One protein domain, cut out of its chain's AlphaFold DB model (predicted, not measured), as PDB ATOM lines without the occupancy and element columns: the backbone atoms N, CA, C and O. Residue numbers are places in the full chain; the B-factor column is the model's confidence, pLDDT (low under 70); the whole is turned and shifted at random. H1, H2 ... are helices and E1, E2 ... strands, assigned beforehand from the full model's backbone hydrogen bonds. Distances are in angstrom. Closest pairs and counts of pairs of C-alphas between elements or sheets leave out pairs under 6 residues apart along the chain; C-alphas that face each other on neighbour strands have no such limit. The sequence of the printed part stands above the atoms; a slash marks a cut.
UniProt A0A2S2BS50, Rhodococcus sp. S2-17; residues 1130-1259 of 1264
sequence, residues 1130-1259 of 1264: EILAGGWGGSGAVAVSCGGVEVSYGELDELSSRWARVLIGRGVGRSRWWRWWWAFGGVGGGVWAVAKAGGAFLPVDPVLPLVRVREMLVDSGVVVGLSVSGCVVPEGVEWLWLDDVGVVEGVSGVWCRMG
ATOM      1  N   GLU A1130     146.800 124.503 226.160       83.44
ATOM      2  CA  GLU A1130     146.728 124.438 224.691       83.44
ATOM      3  C   GLU A1130     147.961 123.755 224.093       83.44
ATOM      4  O   GLU A1130     147.868 123.089 223.063       83.44
ATOM      5  N   ILE A1131     149.117 123.902 224.745       82.44
ATOM      6  CA  ILE A1131     150.348 123.205 224.366       82.44
ATOM      7  C   ILE A1131     150.202 121.703 224.636       82.44
ATOM      8  O   ILE A1131     150.563 120.899 223.780       82.44
ATOM      9  N   LEU A1132     149.621 121.324 225.782       80.69
ATOM     10  CA  LEU A1132     149.351 119.923 226.114       80.69
ATOM     11  C   LEU A1132     148.321 119.296 225.163       80.69
ATOM     12  O   LEU A1132     148.559 118.211 224.636       80.69
ATOM     13  N   ALA A1133     147.210 119.993 224.905       74.12
ATOM     14  CA  ALA A1133     146.171 119.527 223.987       74.12
ATOM     15  C   ALA A1133     146.677 119.402 222.538       74.12
ATOM     16  O   ALA A1133     146.202 118.560 221.779       74.12
ATOM     17  N   GLY A1134     147.655 120.227 222.153       70.44
ATOM     18  CA  GLY A1134     148.274 120.222 220.829       70.44
ATOM     19  C   GLY A1134     149.442 119.245 220.642       70.44
ATOM     20  O   GLY A1134     150.164 119.418 219.664       70.44
ATOM     21  N   GLY A1135     149.660 118.291 221.562       64.31
ATOM     22  CA  GLY A1135     150.853 117.432 221.673       64.31
ATOM     23  C   GLY A1135     151.489 116.938 220.360       64.31
ATOM     24  O   GLY A1135     150.809 116.652 219.372       64.31
ATOM     25  N   TRP A1136     152.821 116.803 220.353       58.72
ATOM     26  CA  TRP A1136     153.605 116.306 219.213       58.72
ATOM     27  C   TRP A1136     153.292 114.819 218.947       58.72
ATOM     28  O   TRP A1136     153.907 113.933 219.529       58.72
ATOM     29  N   GLY A1137     152.306 114.546 218.085       62.84
ATOM     30  CA  GLY A1137     151.916 113.184 217.679       62.84
ATOM     31  C   GLY A1137     150.456 112.791 217.949       62.84
ATOM     32  O   GLY A1137     150.062 111.681 217.597       62.84
ATOM     33  N   GLY A1138     149.634 113.685 218.513       69.94
ATOM     34  CA  GLY A1138     148.213 113.425 218.798       69.94
ATOM     35  C   GLY A1138     147.957 112.709 220.132       69.94
ATOM     36  O   GLY A1138     148.884 112.341 220.849       69.94
ATOM     37  N   SER A1139     146.681 112.511 220.487       73.62
ATOM     38  CA  SER A1139     146.266 112.038 221.822       73.62
ATOM     39  C   SER A1139     146.778 110.644 222.203       73.62
ATOM     40  O   SER A1139     146.910 110.364 223.387       73.62
ATOM     41  N   GLY A1140     147.082 109.778 221.234       76.00
ATOM     42  CA  GLY A1140     147.601 108.428 221.481       76.00
ATOM     43  C   GLY A1140     149.123 108.337 221.631       76.00
ATOM     44  O   GLY A1140     149.623 107.275 221.988       76.00
ATOM     45  N   ALA A1141     149.870 109.413 221.356       83.25
ATOM     46  CA  ALA A1141     151.323 109.417 221.515       83.25
ATOM     47  C   ALA A1141     151.706 109.431 223.001       83.25
ATOM     48  O   ALA A1141     151.027 110.062 223.812       83.25
ATOM     49  N   VAL A1142     152.802 108.757 223.354       82.44
ATOM     50  CA  VAL A1142     153.326 108.729 224.728       82.44
ATOM     51  C   VAL A1142     153.777 110.135 225.135       82.44
ATOM     52  O   VAL A1142     154.630 110.729 224.482       82.44
ATOM     53  N   ALA A1143     153.201 110.662 226.215       76.06
ATOM     54  CA  ALA A1143     153.527 111.969 226.784       76.06
ATOM     55  C   ALA A1143     154.494 111.874 227.970       76.06
ATOM     56  O   ALA A1143     155.332 112.753 228.158       76.06
ATOM     57  N   VAL A1144     154.368 110.828 228.791       76.38
ATOM     58  CA  VAL A1144     155.216 110.586 229.967       76.38
ATOM     59  C   VAL A1144     155.560 109.101 230.022       76.38
ATOM     60  O   VAL A1144     154.660 108.269 229.971       76.38
ATOM     61  N   SER A1145     156.845 108.774 230.162       78.19
ATOM     62  CA  SER A1145     157.333 107.414 230.420       78.19
ATOM     63  C   SER A1145     158.165 107.421 231.700       78.19
ATOM     64  O   SER A1145     159.115 108.197 231.819       78.19
ATOM     65  N   CYS A1146     157.777 106.620 232.691       65.50
ATOM     66  CA  CYS A1146     158.476 106.510 233.971       65.50
ATOM     67  C   CYS A1146     158.267 105.111 234.567       65.50
ATOM     68  O   CYS A1146     157.149 104.601 234.563       65.50
ATOM     69  N   GLY A1147     159.335 104.475 235.061       62.84
ATOM     70  CA  GLY A1147     159.240 103.188 235.768       62.84
ATOM     71  C   GLY A1147     158.639 102.031 234.953       62.84
ATOM     72  O   GLY A1147     158.064 101.117 235.535       62.84
ATOM     73  N   GLY A1148     158.730 102.067 233.617       66.38
ATOM     74  CA  GLY A1148     158.118 101.070 232.725       66.38
ATOM     75  C   GLY A1148     156.632 101.305 232.423       66.38
ATOM     76  O   GLY A1148     156.011 100.471 231.765       66.38
ATOM     77  N   VAL A1149     156.063 102.428 232.873       69.12
ATOM     78  CA  VAL A1149     154.694 102.849 232.558       69.12
ATOM     79  C   VAL A1149     154.709 104.043 231.622       69.12
ATOM     80  O   VAL A1149     155.352 105.058 231.892       69.12
ATOM     81  N   GLU A1150     153.951 103.922 230.538       78.88
ATOM     82  CA  GLU A1150     153.757 104.965 229.539       78.88
ATOM     83  C   GLU A1150     152.339 105.525 229.648       78.88
ATOM     84  O   GLU A1150     151.371 104.772 229.733       78.88
ATOM     85  N   VAL A1151     152.222 106.850 229.667       76.50
ATOM     86  CA  VAL A1151     150.946 107.570 229.647       76.50
ATOM     87  C   VAL A1151     150.880 108.411 228.389       76.50
ATOM     88  O   VAL A1151     151.789 109.197 228.112       76.50
ATOM     89  N   SER A1152     149.798 108.250 227.631       83.50
ATOM     90  CA  SER A1152     149.571 109.011 226.405       83.50
ATOM     91  C   SER A1152     149.191 110.471 226.680       83.50
ATOM     92  O   SER A1152     148.753 110.823 227.778       83.50
ATOM     93  N   TYR A1153     149.324 111.346 225.680       82.81
ATOM     94  CA  TYR A1153     148.889 112.746 225.770       82.81
ATOM     95  C   TYR A1153     147.405 112.866 226.140       82.81
ATOM     96  O   TYR A1153     147.052 113.736 226.931       82.81
ATOM     97  N   GLY A1154     146.546 111.981 225.626       81.88
ATOM     98  CA  GLY A1154     145.119 111.939 225.945       81.88
ATOM     99  C   GLY A1154     144.853 111.531 227.393       81.88
ATOM    100  O   GLY A1154     144.110 112.212 228.095       81.88
ATOM    101  N   GLU A1155     145.517 110.481 227.880       80.06
ATOM    102  CA  GLU A1155     145.399 110.057 229.282       80.06
ATOM    103  C   GLU A1155     145.945 111.120 230.248       80.06
ATOM    104  O   GLU A1155     145.331 111.395 231.282       80.06
ATOM    105  N   LEU A1156     147.067 111.766 229.904       81.50
ATOM    106  CA  LEU A1156     147.639 112.868 230.678       81.50
ATOM    107  C   LEU A1156     146.708 114.085 230.692       81.50
ATOM    108  O   LEU A1156     146.538 114.721 231.737       81.50
ATOM    109  N   ASP A1157     146.090 114.411 229.557       84.56
ATOM    110  CA  ASP A1157     145.118 115.491 229.444       84.56
ATOM    111  C   ASP A1157     143.885 115.220 230.320       84.56
ATOM    112  O   ASP A1157     143.518 116.056 231.147       84.56
ATOM    113  N   GLU A1158     143.293 114.032 230.229       83.19
ATOM    114  CA  GLU A1158     142.131 113.648 231.034       83.19
ATOM    115  C   GLU A1158     142.436 113.633 232.535       83.19
ATOM    116  O   GLU A1158     141.645 114.117 233.353       83.19
ATOM    117  N   LEU A1159     143.589 113.083 232.918       78.75
ATOM    118  CA  LEU A1159     144.012 112.982 234.310       78.75
ATOM    119  C   LEU A1159     144.310 114.362 234.903       78.75
ATOM    120  O   LEU A1159     143.805 114.688 235.979       78.75
ATOM    121  N   SER A1160     145.047 115.204 234.175       81.94
ATOM    122  CA  SER A1160     145.290 116.593 234.579       81.94
ATOM    123  C   SER A1160     144.000 117.417 234.625       81.94
ATOM    124  O   SER A1160     143.847 118.232 235.525       81.94
ATOM    125  N   SER A1161     143.029 117.177 233.734       86.44
ATOM    126  CA  SER A1161     141.714 117.839 233.751       86.44
ATOM    127  C   SER A1161     140.861 117.431 234.959       86.44
ATOM    128  O   SER A1161     140.168 118.269 235.539       86.44
ATOM    129  N   ARG A1162     140.900 116.156 235.370       84.38
ATOM    130  CA  ARG A1162     140.213 115.691 236.587       84.38
ATOM    131  C   ARG A1162     140.820 116.317 237.839       84.38
ATOM    132  O   ARG A1162     140.080 116.877 238.643       84.38
ATOM    133  N   TRP A1163     142.146 116.306 237.954       81.38
ATOM    134  CA  TRP A1163     142.841 116.985 239.047       81.38
ATOM    135  C   TRP A1163     142.616 118.499 239.020       81.38
ATOM    136  O   TRP A1163     142.343 119.076 240.064       81.38
ATOM    137  N   ALA A1164     142.593 119.143 237.851       83.56
ATOM    138  CA  ALA A1164     142.259 120.562 237.738       83.56
ATOM    139  C   ALA A1164     140.870 120.882 238.316       83.56
ATOM    140  O   ALA A1164     140.719 121.880 239.008       83.56
ATOM    141  N   ARG A1165     139.859 120.024 238.107       86.50
ATOM    142  CA  ARG A1165     138.522 120.197 238.712       86.50
ATOM    143  C   ARG A1165     138.537 120.053 240.234       86.50
ATOM    144  O   ARG A1165     137.848 120.815 240.906       86.50
ATOM    145  N   VAL A1166     139.329 119.122 240.771       82.94
ATOM    146  CA  VAL A1166     139.550 118.990 242.224       82.94
ATOM    147  C   VAL A1166     140.184 120.267 242.773       82.94
ATOM    148  O   VAL A1166     139.680 120.835 243.738       82.94
ATOM    149  N   LEU A1167     141.237 120.757 242.116       79.81
ATOM    150  CA  LEU A1167     141.931 121.990 242.484       79.81
ATOM    151  C   LEU A1167     140.986 123.205 242.438       79.81
ATOM    152  O   LEU A1167     140.950 123.983 243.388       79.81
ATOM    153  N   ILE A1168     140.155 123.325 241.399       84.69
ATOM    154  CA  ILE A1168     139.124 124.372 241.290       84.69
ATOM    155  C   ILE A1168     138.113 124.275 242.437       84.69
ATOM    156  O   ILE A1168     137.783 125.289 243.049       84.69
ATOM    157  N   GLY A1169     137.659 123.064 242.775       81.81
ATOM    158  CA  GLY A1169     136.766 122.828 243.913       81.81
ATOM    159  C   GLY A1169     137.372 123.218 245.267       81.81
ATOM    160  O   GLY A1169     136.632 123.513 246.201       81.81
ATOM    161  N   ARG A1170     138.707 123.270 245.364       79.81
ATOM    162  CA  ARG A1170     139.452 123.746 246.538       79.81
ATOM    163  C   ARG A1170     139.822 125.226 246.478       79.81
ATOM    164  O   ARG A1170     140.445 125.703 247.412       79.81
ATOM    165  N   GLY A1171     139.413 125.957 245.440       76.62
ATOM    166  CA  GLY A1171     139.637 127.401 245.313       76.62
ATOM    167  C   GLY A1171     140.794 127.806 244.394       76.62
ATOM    168  O   GLY A1171     141.068 128.999 244.269       76.62
ATOM    169  N   VAL A1172     141.450 126.861 243.709       76.81
ATOM    170  CA  VAL A1172     142.516 127.166 242.738       76.81
ATOM    171  C   VAL A1172     141.903 127.706 241.442       76.81
ATOM    172  O   VAL A1172     141.110 127.034 240.787       76.81
ATOM    173  N   GLY A1173     142.275 128.925 241.048       75.62
ATOM    174  CA  GLY A1173     141.708 129.610 239.885       75.62
ATOM    175  C   GLY A1173     142.564 130.780 239.397       75.62
ATOM    176  O   GLY A1173     143.568 131.136 240.014       75.62
ATOM    177  N   ARG A1174     142.132 131.442 238.312       72.12
ATOM    178  CA  ARG A1174     142.741 132.699 237.835       72.12
ATOM    179  C   ARG A1174     142.478 133.811 238.855       72.12
ATOM    180  O   ARG A1174     141.330 134.219 239.007       72.12
ATOM    181  N   SER A1175     143.506 134.356 239.507       56.97
ATOM    182  CA  SER A1175     143.343 135.516 240.401       56.97
ATOM    183  C   SER A1175     144.192 136.713 239.961       56.97
ATOM    184  O   SER A1175     145.265 136.550 239.384       56.97
ATOM    185  N   ARG A1176     143.672 137.929 240.198       48.84
ATOM    186  CA  ARG A1176     144.323 139.209 239.860       48.84
ATOM    187  C   ARG A1176     145.060 139.832 241.057       48.84
ATOM    188  O   ARG A1176     145.893 140.693 240.824       48.84
ATOM    189  N   TRP A1177     144.797 139.383 242.291       38.22
ATOM    190  CA  TRP A1177     145.478 139.813 243.522       38.22
ATOM    191  C   TRP A1177     145.393 138.703 244.589       38.22
ATOM    192  O   TRP A1177     144.293 138.360 245.005       38.22
ATOM    193  N   TRP A1178     146.569 138.173 244.959       40.62
ATOM    194  CA  TRP A1178     146.984 137.376 246.138       40.62
ATOM    195  C   TRP A1178     146.117 136.182 246.587       40.62
ATOM    196  O   TRP A1178     144.925 136.334 246.839       40.62
ATOM    197  N   ARG A1179     146.744 135.009 246.833       44.34
ATOM    198  CA  ARG A1179     146.053 133.896 247.516       44.34
ATOM    199  C   ARG A1179     146.537 132.435 247.402       44.34
ATOM    200  O   ARG A1179     146.172 131.680 248.284       44.34
ATOM    201  N   TRP A1180     147.174 131.954 246.325       48.09
ATOM    202  CA  TRP A1180     147.269 130.486 246.135       48.09
ATOM    203  C   TRP A1180     148.486 130.064 245.311       48.09
ATOM    204  O   TRP A1180     148.554 130.340 244.116       48.09
ATOM    205  N   TRP A1181     149.416 129.367 245.953       46.56
ATOM    206  CA  TRP A1181     150.570 128.706 245.335       46.56
ATOM    207  C   TRP A1181     150.594 127.253 245.816       46.56
ATOM    208  O   TRP A1181     149.848 126.922 246.732       46.56
ATOM    209  N   TRP A1182     151.365 126.367 245.184       51.19
ATOM    210  CA  TRP A1182     151.261 124.927 245.436       51.19
ATOM    211  C   TRP A1182     152.603 124.204 245.300       51.19
ATOM    212  O   TRP A1182     153.246 124.373 244.271       51.19
ATOM    213  N   ALA A1183     152.976 123.361 246.273       42.12
ATOM    214  CA  ALA A1183     154.252 122.636 246.355       42.12
ATOM    215  C   ALA A1183     154.190 121.176 245.853       42.12
ATOM    216  O   ALA A1183     153.169 120.510 246.039       42.12
ATOM    217  N   PHE A1184     155.270 120.692 245.217       51.75
ATOM    218  CA  PHE A1184     155.320 119.394 244.526       51.75
ATOM    219  C   PHE A1184     156.644 118.626 244.634       51.75
ATOM    220  O   PHE A1184     157.671 119.170 244.234       51.75
ATOM    221  N   GLY A1185     156.564 117.327 244.966       46.06
ATOM    222  CA  GLY A1185     157.600 116.319 244.709       46.06
ATOM    223  C   GLY A1185     157.080 115.158 243.837       46.06
ATOM    224  O   GLY A1185     156.191 114.436 244.269       46.06
ATOM    225  N   GLY A1186     157.663 114.994 242.636       52.78
ATOM    226  CA  GLY A1186     157.584 113.827 241.723       52.78
ATOM    227  C   GLY A1186     156.238 113.526 241.030       52.78
ATOM    228  O   GLY A1186     155.303 113.150 241.721       52.78
ATOM    229  N   VAL A1187     156.160 113.656 239.673       56.34
ATOM    230  CA  VAL A1187     155.016 113.408 238.713       56.34
ATOM    231  C   VAL A1187     154.617 114.623 237.805       56.34
ATOM    232  O   VAL A1187     153.928 115.566 238.196       56.34
ATOM    233  N   GLY A1188     154.941 114.567 236.505       58.69
ATOM    234  CA  GLY A1188     154.690 115.649 235.527       58.69
ATOM    235  C   GLY A1188     153.225 116.077 235.296       58.69
ATOM    236  O   GLY A1188     152.989 117.123 234.695       58.69
ATOM    237  N   GLY A1189     152.222 115.333 235.773       64.12
ATOM    238  CA  GLY A1189     150.808 115.694 235.593       64.12
ATOM    239  C   GLY A1189     150.242 116.719 236.578       64.12
ATOM    240  O   GLY A1189     149.245 117.366 236.253       64.12
ATOM    241  N   GLY A1190     150.878 116.918 237.739       70.88
ATOM    242  CA  GLY A1190     150.453 117.933 238.715       70.88
ATOM    243  C   GLY A1190     150.601 119.356 238.170       70.88
ATOM    244  O   GLY A1190     149.694 120.175 238.301       70.88
ATOM    245  N   VAL A1191     151.694 119.614 237.447       76.50
ATOM    246  CA  VAL A1191     151.963 120.894 236.770       76.50
ATOM    247  C   VAL A1191     150.853 121.236 235.773       76.50
ATOM    248  O   VAL A1191     150.320 122.346 235.784       76.50
ATOM    249  N   TRP A1192     150.447 120.266 234.950       82.62
ATOM    250  CA  TRP A1192     149.376 120.453 233.973       82.62
ATOM    251  C   TRP A1192     148.008 120.649 234.625       82.62
ATOM    252  O   TRP A1192     147.215 121.449 234.134       82.62
ATOM    253  N   ALA A1193     147.732 119.966 235.737       81.25
ATOM    254  CA  ALA A1193     146.496 120.154 236.490       81.25
ATOM    255  C   ALA A1193     146.399 121.569 237.082       81.25
ATOM    256  O   ALA A1193     145.364 122.223 236.946       81.25
ATOM    257  N   VAL A1194     147.490 122.073 237.671       79.56
ATOM    258  CA  VAL A1194     147.567 123.439 238.214       79.56
ATOM    259  C   VAL A1194     147.423 124.476 237.098       79.56
ATOM    260  O   VAL A1194     146.613 125.399 237.211       79.56
ATOM    261  N   ALA A1195     148.127 124.285 235.980       82.12
ATOM    262  CA  ALA A1195     148.030 125.169 234.823       82.12
ATOM    263  C   ALA A1195     146.610 125.193 234.218       82.12
ATOM    264  O   ALA A1195     146.117 126.257 233.846       82.12
ATOM    265  N   LYS A1196     145.919 124.045 234.160       86.00
ATOM    266  CA  LYS A1196     144.520 123.936 233.706       86.00
ATOM    267  C   LYS A1196     143.512 124.547 234.669       86.00
ATOM    268  O   LYS A1196     142.512 125.098 234.216       86.00
ATOM    269  N   ALA A1197     143.775 124.481 235.971       83.31
ATOM    270  CA  ALA A1197     142.995 125.205 236.969       83.31
ATOM    271  C   ALA A1197     143.194 126.731 236.859       83.31
ATOM    272  O   ALA A1197     142.398 127.500 237.390       83.31
ATOM    273  N   GLY A1198     144.220 127.189 236.132       81.00
ATOM    274  CA  GLY A1198     144.557 128.604 235.979       81.00
ATOM    275  C   GLY A1198     145.402 129.164 237.125       81.00
ATOM    276  O   GLY A1198     145.468 130.385 237.268       81.00
ATOM    277  N   GLY A1199     146.019 128.291 237.932       77.81
ATOM    278  CA  GLY A1199     146.955 128.650 238.998       77.81
ATOM    279  C   GLY A1199     148.421 128.637 238.545       77.81
ATOM    280  O   GLY A1199     148.750 128.127 237.472       77.81
ATOM    281  N   ALA A1200     149.307 129.178 239.384       77.12
ATOM    282  CA  ALA A1200     150.758 129.060 239.237       77.12
ATOM    283  C   ALA A1200     151.280 127.923 240.133       77.12
ATOM    284  O   ALA A1200     150.850 127.786 241.278       77.12
ATOM    285  N   PHE A1201     152.190 127.097 239.615       74.69
ATOM    286  CA  PHE A1201     152.801 126.005 240.378       74.69
ATOM    287  C   PHE A1201     154.135 126.453 240.990       74.69
ATOM    288  O   PHE A1201     154.895 127.180 240.352       74.69
ATOM    289  N   LEU A1202     154.431 125.995 242.210       77.56
ATOM    290  CA  LEU A1202     155.711 126.184 242.892       77.56
ATOM    291  C   LEU A1202     156.394 124.811 243.039       77.56
ATOM    292  O   LEU A1202     155.962 123.993 243.846       77.56
ATOM    293  N   PRO A1203     157.452 124.503 242.278       75.31
ATOM    294  CA  PRO A1203     158.176 123.252 242.484       75.31
ATOM    295  C   PRO A1203     158.868 123.270 243.857       75.31
ATOM    296  O   PRO A1203     159.562 124.232 244.189       75.31
ATOM    297  N   VAL A1204     158.676 122.220 244.661       72.69
ATOM    298  CA  VAL A1204     159.292 122.085 245.990       72.69
ATOM    299  C   VAL A1204     159.988 120.741 246.070       72.69
ATOM    300  O   VAL A1204     159.357 119.709 246.272       72.69
ATOM    301  N   ASP A1205     161.305 120.765 245.925       73.62
ATOM    302  CA  ASP A1205     162.106 119.553 245.996       73.62
ATOM    303  C   ASP A1205     162.072 118.970 247.429       73.62
ATOM    304  O   ASP A1205     162.466 119.662 248.375       73.62
ATOM    305  N   PRO A1206     161.604 117.719 247.617       67.94
ATOM    306  CA  PRO A1206     161.522 117.082 248.931       67.94
ATOM    307  C   PRO A1206     162.891 116.813 249.580       67.94
ATOM    308  O   PRO A1206     162.936 116.513 250.771       67.94
ATOM    309  N   VAL A1207     164.002 116.923 248.837       71.12
ATOM    310  CA  VAL A1207     165.375 116.812 249.368       71.12
ATOM    311  C   VAL A1207     165.819 118.105 250.071       71.12
ATOM    312  O   VAL A1207     166.785 118.102 250.838       71.12
ATOM    313  N   LEU A1208     165.118 119.226 249.855       77.31
ATOM    314  CA  LEU A1208     165.440 120.484 250.524       77.31
ATOM    315  C   LEU A1208     165.217 120.390 252.043       77.31
ATOM    316  O   LEU A1208     164.254 119.773 252.503       77.31
ATOM    317  N   PRO A1209     166.046 121.077 252.854       84.69
ATOM    318  CA  PRO A1209     165.808 121.180 254.287       84.69
ATOM    319  C   PRO A1209     164.413 121.747 254.588       84.69
ATOM    320  O   PRO A1209     164.012 122.763 254.019       84.69
ATOM    321  N   LEU A1210     163.704 121.150 255.553       79.81
ATOM    322  CA  LEU A1210     162.335 121.540 255.933       79.81
ATOM    323  C   LEU A1210     162.169 123.034 256.244       79.81
ATOM    324  O   LEU A1210     161.106 123.599 255.998       79.81
ATOM    325  N   VAL A1211     163.215 123.683 256.769       82.19
ATOM    326  CA  VAL A1211     163.224 125.130 257.032       82.19
ATOM    327  C   VAL A1211     163.085 125.925 255.732       82.19
ATOM    328  O   VAL A1211     162.231 126.803 255.653       82.19
ATOM    329  N   ARG A1212     163.842 125.561 254.688       82.31
ATOM    330  CA  ARG A1212     163.787 126.215 253.375       82.31
ATOM    331  C   ARG A1212     162.435 126.006 252.703       82.31
ATOM    332  O   ARG A1212     161.879 126.941 252.138       82.31
ATOM    333  N   VAL A1213     161.883 124.797 252.809       78.81
ATOM    334  CA  VAL A1213     160.541 124.507 252.289       78.81
ATOM    335  C   VAL A1213     159.496 125.355 253.013       78.81
ATOM    336  O   VAL A1213     158.667 125.980 252.362       78.81
ATOM    337  N   ARG A1214     159.555 125.450 254.347       80.44
ATOM    338  CA  ARG A1214     158.629 126.285 255.125       80.44
ATOM    339  C   ARG A1214     158.705 127.760 254.719       80.44
ATOM    340  O   ARG A1214     157.659 128.378 254.559       80.44
ATOM    341  N   GLU A1215     159.903 128.306 254.506       83.38
ATOM    342  CA  GLU A1215     160.082 129.673 253.989       83.38
ATOM    343  C   GLU A1215     159.424 129.856 252.620       83.38
ATOM    344  O   GLU A1215     158.649 130.790 252.443       83.38
ATOM    345  N   MET A1216     159.671 128.939 251.679       81.69
ATOM    346  CA  MET A1216     159.079 128.990 250.339       81.69
ATOM    347  C   MET A1216     157.547 128.957 250.389       81.69
ATOM    348  O   MET A1216     156.898 129.694 249.650       81.69
ATOM    349  N   LEU A1217     156.957 128.133 251.262       77.25
ATOM    350  CA  LEU A1217     155.502 128.039 251.432       77.25
ATOM    351  C   LEU A1217     154.902 129.317 252.038       77.25
ATOM    352  O   LEU A1217     153.842 129.761 251.596       77.25
ATOM    353  N   VAL A1218     155.579 129.914 253.025       80.75
ATOM    354  CA  VAL A1218     155.144 131.160 253.675       80.75
ATOM    355  C   VAL A1218     155.249 132.350 252.722       80.75
ATOM    356  O   VAL A1218     154.292 133.111 252.612       80.75
ATOM    357  N   ASP A1219     156.377 132.490 252.023       82.00
ATOM    358  CA  ASP A1219     156.637 133.590 251.084       82.00
ATOM    359  C   ASP A1219     155.669 133.562 249.896       82.00
ATOM    360  O   ASP A1219     155.043 134.564 249.550       82.00
ATOM    361  N   SER A1220     155.460 132.374 249.324       75.69
ATOM    362  CA  SER A1220     154.505 132.198 248.229       75.69
ATOM    363  C   SER A1220     153.044 132.279 248.689       75.69
ATOM    364  O   SER A1220     152.168 132.621 247.901       75.69
ATOM    365  N   GLY A1221     152.736 132.002 249.958       75.38
ATOM    366  CA  GLY A1221     151.354 131.913 250.434       75.38
ATOM    367  C   GLY A1221     150.620 130.700 249.854       75.38
ATOM    368  O   GLY A1221     149.441 130.793 249.501       75.38
ATOM    369  N   VAL A1222     151.330 129.576 249.712       74.62
ATOM    370  CA  VAL A1222     150.747 128.282 249.340       74.62
ATOM    371  C   VAL A1222     149.672 127.894 250.352       74.62
ATOM    372  O   VAL A1222     149.910 127.953 251.555       74.62
ATOM    373  N   VAL A1223     148.506 127.453 249.882       71.62
ATOM    374  CA  VAL A1223     147.410 127.001 250.765       71.62
ATOM    375  C   VAL A1223     146.990 125.558 250.511       71.62
ATOM    376  O   VAL A1223     146.442 124.925 251.411       71.62
ATOM    377  N   VAL A1224     147.313 125.005 249.339       77.06
ATOM    378  CA  VAL A1224     147.079 123.595 249.023       77.06
ATOM    379  C   VAL A1224     148.325 123.028 248.299       77.06
ATOM    380  O   VAL A1224     148.959 123.760 247.541       77.06
ATOM    381  N   GLY A1225     148.741 121.783 248.579       76.31
ATOM    382  CA  GLY A1225     149.995 121.135 248.121       76.31
ATOM    383  C   GLY A1225     149.791 119.667 247.678       76.31
ATOM    384  O   GLY A1225     148.893 119.008 248.177       76.31
ATOM    385  N   LEU A1226     150.518 119.151 246.669       75.94
ATOM    386  CA  LEU A1226     150.205 117.921 245.874       75.94
ATOM    387  C   LEU A1226     151.452 117.137 246.113       75.94
ATOM    388  O   LEU A1226     152.536 117.546 245.697       75.94
ATOM    389  N   SER A1227     151.284 116.029 246.788       74.88
ATOM    390  CA  SER A1227     152.400 115.190 247.136       74.88
ATOM    391  C   SER A1227     152.040 113.744 246.857       74.88
ATOM    392  O   SER A1227     150.906 113.416 246.498       74.88
ATOM    393  N   VAL A1228     153.032 112.886 246.990       72.44
ATOM    394  CA  VAL A1228     152.890 111.434 246.953       72.44
ATOM    395  C   VAL A1228     153.235 110.888 248.331       72.44
ATOM    396  O   VAL A1228     154.034 111.480 249.066       72.44
ATOM    397  N   SER A1229     152.596 109.793 248.714       68.94
ATOM    398  CA  SER A1229     152.736 109.202 250.037       68.94
ATOM    399  C   SER A1229     154.199 108.821 250.290       68.94
ATOM    400  O   SER A1229     154.848 108.174 249.470       68.94
ATOM    401  N   GLY A1230     154.741 109.242 251.438       65.81
ATOM    402  CA  GLY A1230     156.143 109.015 251.818       65.81
ATOM    403  C   GLY A1230     157.064 110.238 251.713       65.81
ATOM    404  O   GLY A1230     158.183 110.183 252.218       65.81
ATOM    405  N   CYS A1231     156.608 111.354 251.137       69.94
ATOM    406  CA  CYS A1231     157.328 112.632 251.181       69.94
ATOM    407  C   CYS A1231     157.098 113.366 252.515       69.94
ATOM    408  O   CYS A1231     155.960 113.515 252.963       69.94
ATOM    409  N   VAL A1232     158.171 113.875 253.134       70.38
ATOM    410  CA  VAL A1232     158.077 114.698 254.351       70.38
ATOM    411  C   VAL A1232     157.732 116.131 253.955       70.38
ATOM    412  O   VAL A1232     158.530 116.811 253.316       70.38
ATOM    413  N   VAL A1233     156.546 116.597 254.343       71.50
ATOM    414  CA  VAL A1233     156.042 117.934 254.006       71.50
ATOM    415  C   VAL A1233     155.759 118.763 255.267       71.50
ATOM    416  O   VAL A1233     155.364 118.192 256.286       71.50
ATOM    417  N   PRO A1234     155.956 120.096 255.250       72.69
ATOM    418  CA  PRO A1234     155.648 120.934 256.408       72.69
ATOM    419  C   PRO A1234     154.144 121.021 256.706       72.69
ATOM    420  O   PRO A1234     153.313 121.050 255.795       72.69
ATOM    421  N   GLU A1235     153.810 121.152 257.990       71.19
ATOM    422  CA  GLU A1235     152.466 121.497 258.468       71.19
ATOM    423  C   GLU A1235     152.087 122.946 258.090       71.19
ATOM    424  O   GLU A1235     152.959 123.813 257.987       71.19
ATOM    425  N   GLY A1236     150.788 123.222 257.909       70.62
ATOM    426  CA  GLY A1236     150.259 124.563 257.598       70.62
ATOM    427  C   GLY A1236     149.737 124.760 256.168       70.62
ATOM    428  O   GLY A1236     149.198 125.820 255.865       70.62
ATOM    429  N   VAL A1237     149.846 123.738 255.315       74.56
ATOM    430  CA  VAL A1237     149.281 123.668 253.957       74.56
ATOM    431  C   VAL A1237     148.364 122.450 253.873       74.56
ATOM    432  O   VAL A1237     148.668 121.412 254.462       74.56
ATOM    433  N   GLU A1238     147.244 122.546 253.152       81.12
ATOM    434  CA  GLU A1238     146.406 121.376 252.886       81.12
ATOM    435  C   GLU A1238     147.066 120.484 251.822       81.12
ATOM    436  O   GLU A1238     147.119 120.847 250.650       81.12
ATOM    437  N   TRP A1239     147.565 119.307 252.203       79.06
ATOM    438  CA  TRP A1239     148.219 118.391 251.265       79.06
ATOM    439  C   TRP A1239     147.246 117.351 250.691       79.06
ATOM    440  O   TRP A1239     146.654 116.562 251.426       79.06
ATOM    441  N   LEU A1240     147.100 117.338 249.366       79.38
ATOM    442  CA  LEU A1240     146.417 116.311 248.586       79.38
ATOM    443  C   LEU A1240     147.420 115.261 248.103       79.38
ATOM    444  O   LEU A1240     148.375 115.576 247.391       79.38
ATOM    445  N   TRP A1241     147.166 114.006 248.451       77.62
ATOM    446  CA  TRP A1241     148.023 112.881 248.085       77.62
ATOM    447  C   TRP A1241     147.536 112.251 246.776       77.62
ATOM    448  O   TRP A1241     146.406 111.771 246.685       77.62
ATOM    449  N   LEU A1242     148.373 112.295 245.737       72.38
ATOM    450  CA  LEU A1242     148.033 111.838 244.382       72.38
ATOM    451  C   LEU A1242     147.813 110.316 244.292       72.38
ATOM    452  O   LEU A1242     147.121 109.831 243.389       72.38
ATOM    453  N   ASP A1243     148.415 109.572 245.216       67.81
ATOM    454  CA  ASP A1243     148.452 108.113 245.297       67.81
ATOM    455  C   ASP A1243     147.532 107.523 246.384       67.81
ATOM    456  O   ASP A1243     147.353 106.307 246.435       67.81
ATOM    457  N   ASP A1244     146.876 108.354 247.198       70.12
ATOM    458  CA  ASP A1244     145.899 107.894 248.190       70.12
ATOM    459  C   ASP A1244     144.488 107.816 247.584       70.12
ATOM    460  O   ASP A1244     143.820 108.828 247.346       70.12
ATOM    461  N   VAL A1245     144.022 106.584 247.353       60.59
ATOM    462  CA  VAL A1245     142.716 106.252 246.750       60.59
ATOM    463  C   VAL A1245     141.527 106.829 247.540       60.59
ATOM    464  O   VAL A1245     140.450 106.999 246.971       60.59
ATOM    465  N   GLY A1246     141.713 107.164 248.825       60.16
ATOM    466  CA  GLY A1246     140.687 107.745 249.694       60.16
ATOM    467  C   GLY A1246     140.536 109.269 249.608       60.16
ATOM    468  O   GLY A1246     139.557 109.801 250.128       60.16
ATOM    469  N   VAL A1247     141.462 109.988 248.959       62.31
ATOM    470  CA  VAL A1247     141.475 111.468 248.952       62.31
ATOM    471  C   VAL A1247     140.467 112.067 247.960       62.31
ATOM    472  O   VAL A1247     139.823 113.068 248.275       62.31
ATOM    473  N   VAL A1248     140.286 111.457 246.781       62.75
ATOM    474  CA  VAL A1248     139.221 111.789 245.815       62.75
ATOM    475  C   VAL A1248     138.777 110.520 245.081       62.75
ATOM    476  O   VAL A1248     139.466 110.022 244.184       62.75
ATOM    477  N   GLU A1249     137.594 110.016 245.429       57.91
ATOM    478  CA  GLU A1249     137.014 108.800 244.850       57.91
ATOM    479  C   GLU A1249     136.834 108.949 243.319       57.91
ATOM    480  O   GLU A1249     136.199 109.888 242.835       57.91
ATOM    481  N   GLY A1250     137.449 108.057 242.531       60.00
ATOM    482  CA  GLY A1250     137.405 108.077 241.056       60.00
ATOM    483  C   GLY A1250     138.461 108.948 240.341       60.00
ATOM    484  O   GLY A1250     138.507 108.960 239.105       60.00
ATOM    485  N   VAL A1251     139.328 109.652 241.082       61.91
ATOM    486  CA  VAL A1251     140.434 110.472 240.535       61.91
ATOM    487  C   VAL A1251     141.795 110.059 241.112       61.91
ATOM    488  O   VAL A1251     142.771 109.977 240.360       61.91
ATOM    489  N   SER A1252     141.860 109.756 242.411       58.88
ATOM    490  CA  SER A1252     143.072 109.284 243.087       58.88
ATOM    491  C   SER A1252     143.398 107.819 242.761       58.88
ATOM    492  O   SER A1252     142.505 107.013 242.509       58.88
ATOM    493  N   GLY A1253     144.689 107.460 242.738       57.41
ATOM    494  CA  GLY A1253     145.151 106.085 242.470       57.41
ATOM    495  C   GLY A1253     145.405 105.730 240.994       57.41
ATOM    496  O   GLY A1253     145.944 104.664 240.705       57.41
ATOM    497  N   VAL A1254     145.112 106.620 240.036       55.41
ATOM    498  CA  VAL A1254     145.499 106.423 238.617       55.41
ATOM    499  C   VAL A1254     147.023 106.518 238.439       55.41
ATOM    500  O   VAL A1254     147.605 105.776 237.650       55.41
ATOM    501  N   TRP A1255     147.686 107.359 239.240       53.84
ATOM    502  CA  TRP A1255     149.146 107.489 239.280       53.84
ATOM    503  C   TRP A1255     149.849 106.325 240.005       53.84
ATOM    504  O   TRP A1255     151.034 106.108 239.771       53.84
ATOM    505  N   CYS A1256     149.134 105.509 240.798       49.69
ATOM    506  CA  CYS A1256     149.711 104.332 241.470       49.69
ATOM    507  C   CYS A1256     150.220 103.262 240.498       49.69
ATOM    508  O   CYS A1256     151.060 102.452 240.881       49.69
ATOM    509  N   ARG A1257     149.758 103.249 239.237       49.72
ATOM    510  CA  ARG A1257     150.309 102.327 238.231       49.72
ATOM    511  C   ARG A1257     151.776 102.626 237.915       49.72
ATOM    512  O   ARG A1257     152.482 101.689 237.583       49.72
ATOM    513  N   MET A1258     152.247 103.868 238.084       50.44
ATOM    514  CA  MET A1258     153.628 104.279 237.770       50.44
ATOM    515  C   MET A1258     154.691 103.835 238.789       50.44
ATOM    516  O   MET A1258     155.864 104.127 238.584       50.44
ATOM    517  N   GLY A1259     154.324 103.138 239.873       47.41
ATOM    518  CA  GLY A1259     155.302 102.486 240.754       47.41
ATOM    519  C   GLY A1259     156.330 103.423 241.401       47.41
ATOM    520  O   GLY A1259     157.468 103.017 241.610       47.41
TER     521      GLY A1259
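AT A GLANCE: This is residues 1130 to 1259 of the 1264 residues of a protein of Rhodococcus sp. S2-17 (UniProt A0A2S2BS50). Two helices, H2 and H3, cross steeply and pack together, with the small hairpin E1-E2 at one end of the domain and the short strand pair E3-E4 with H4 toward the other; long loops join the parts. The printed part has 130 residues, in the order H1 E1 E2 H2 H3 H4 E3 E4 H5. E1-E2 is antiparallel and E3-E4 parallel; the class is mixed, helices and strands, with under half of the residues in named elements. The whole is compact, radius of gyration of the C-alphas 14.7 A, spanning 41 by 34 by 27 A.

HOW THE PARTS SIT: H1, residues 1130 to 1133, touches H2, residues 1153 to 1169, and H2 touches H1 with its residues 1153 to 1157 alone; the closest C-alphas of the two, those of Ala 1133 and Asp 1157, are 6.9 A apart. E1, residues 1142 to 1146, and E2, residues 1149 to 1152, form an antiparallel hairpin, with N 1151 and O 1144 at 2.8 A, within hydrogen-bond range. H3, residues 1189 to 1197, touches H2 at a steep tilt of 55 degrees, the same way; their closest C-alphas, Ser 1160 and Ala 1193, are 4.2 A apart. H4, residues 1210 to 1220, touches no helix. E3, residues 1224 to 1227, and E4, residues 1238 to 1241, are parallel, with N 1240 and O 1225 at 2.7 A, within hydrogen-bond range. The closest C-alphas of H5, residues 1255 to 1258, and E2 are those of Met 1258 and Val 1149, 5.5 A apart. Every O i to N i+4 pair is within hydrogen-bond range in H2, H3 and H4; H1 and H5 are too short for one.

IN THESE COORDINATES: H1 begins at C-alpha 1130, (146.728, 124.438, 224.691). H2 is 24.0 A long, H4 15.3 A and H3 12.4 A. H5 ends at C-alpha 1258, (153.628, 104.279, 237.770).

THE WHOLE: The C-alphas farthest apart, Gly 1138 and Val 1211, are 42.7 A apart. The printed part has no cut. The links H2 to H3, H3 to H4 and E4 to H5 are long. Mean pLDDT of the printed part is 71.4; 43 residues are under 70, among them 1175 to 1189 and 1245 to 1259.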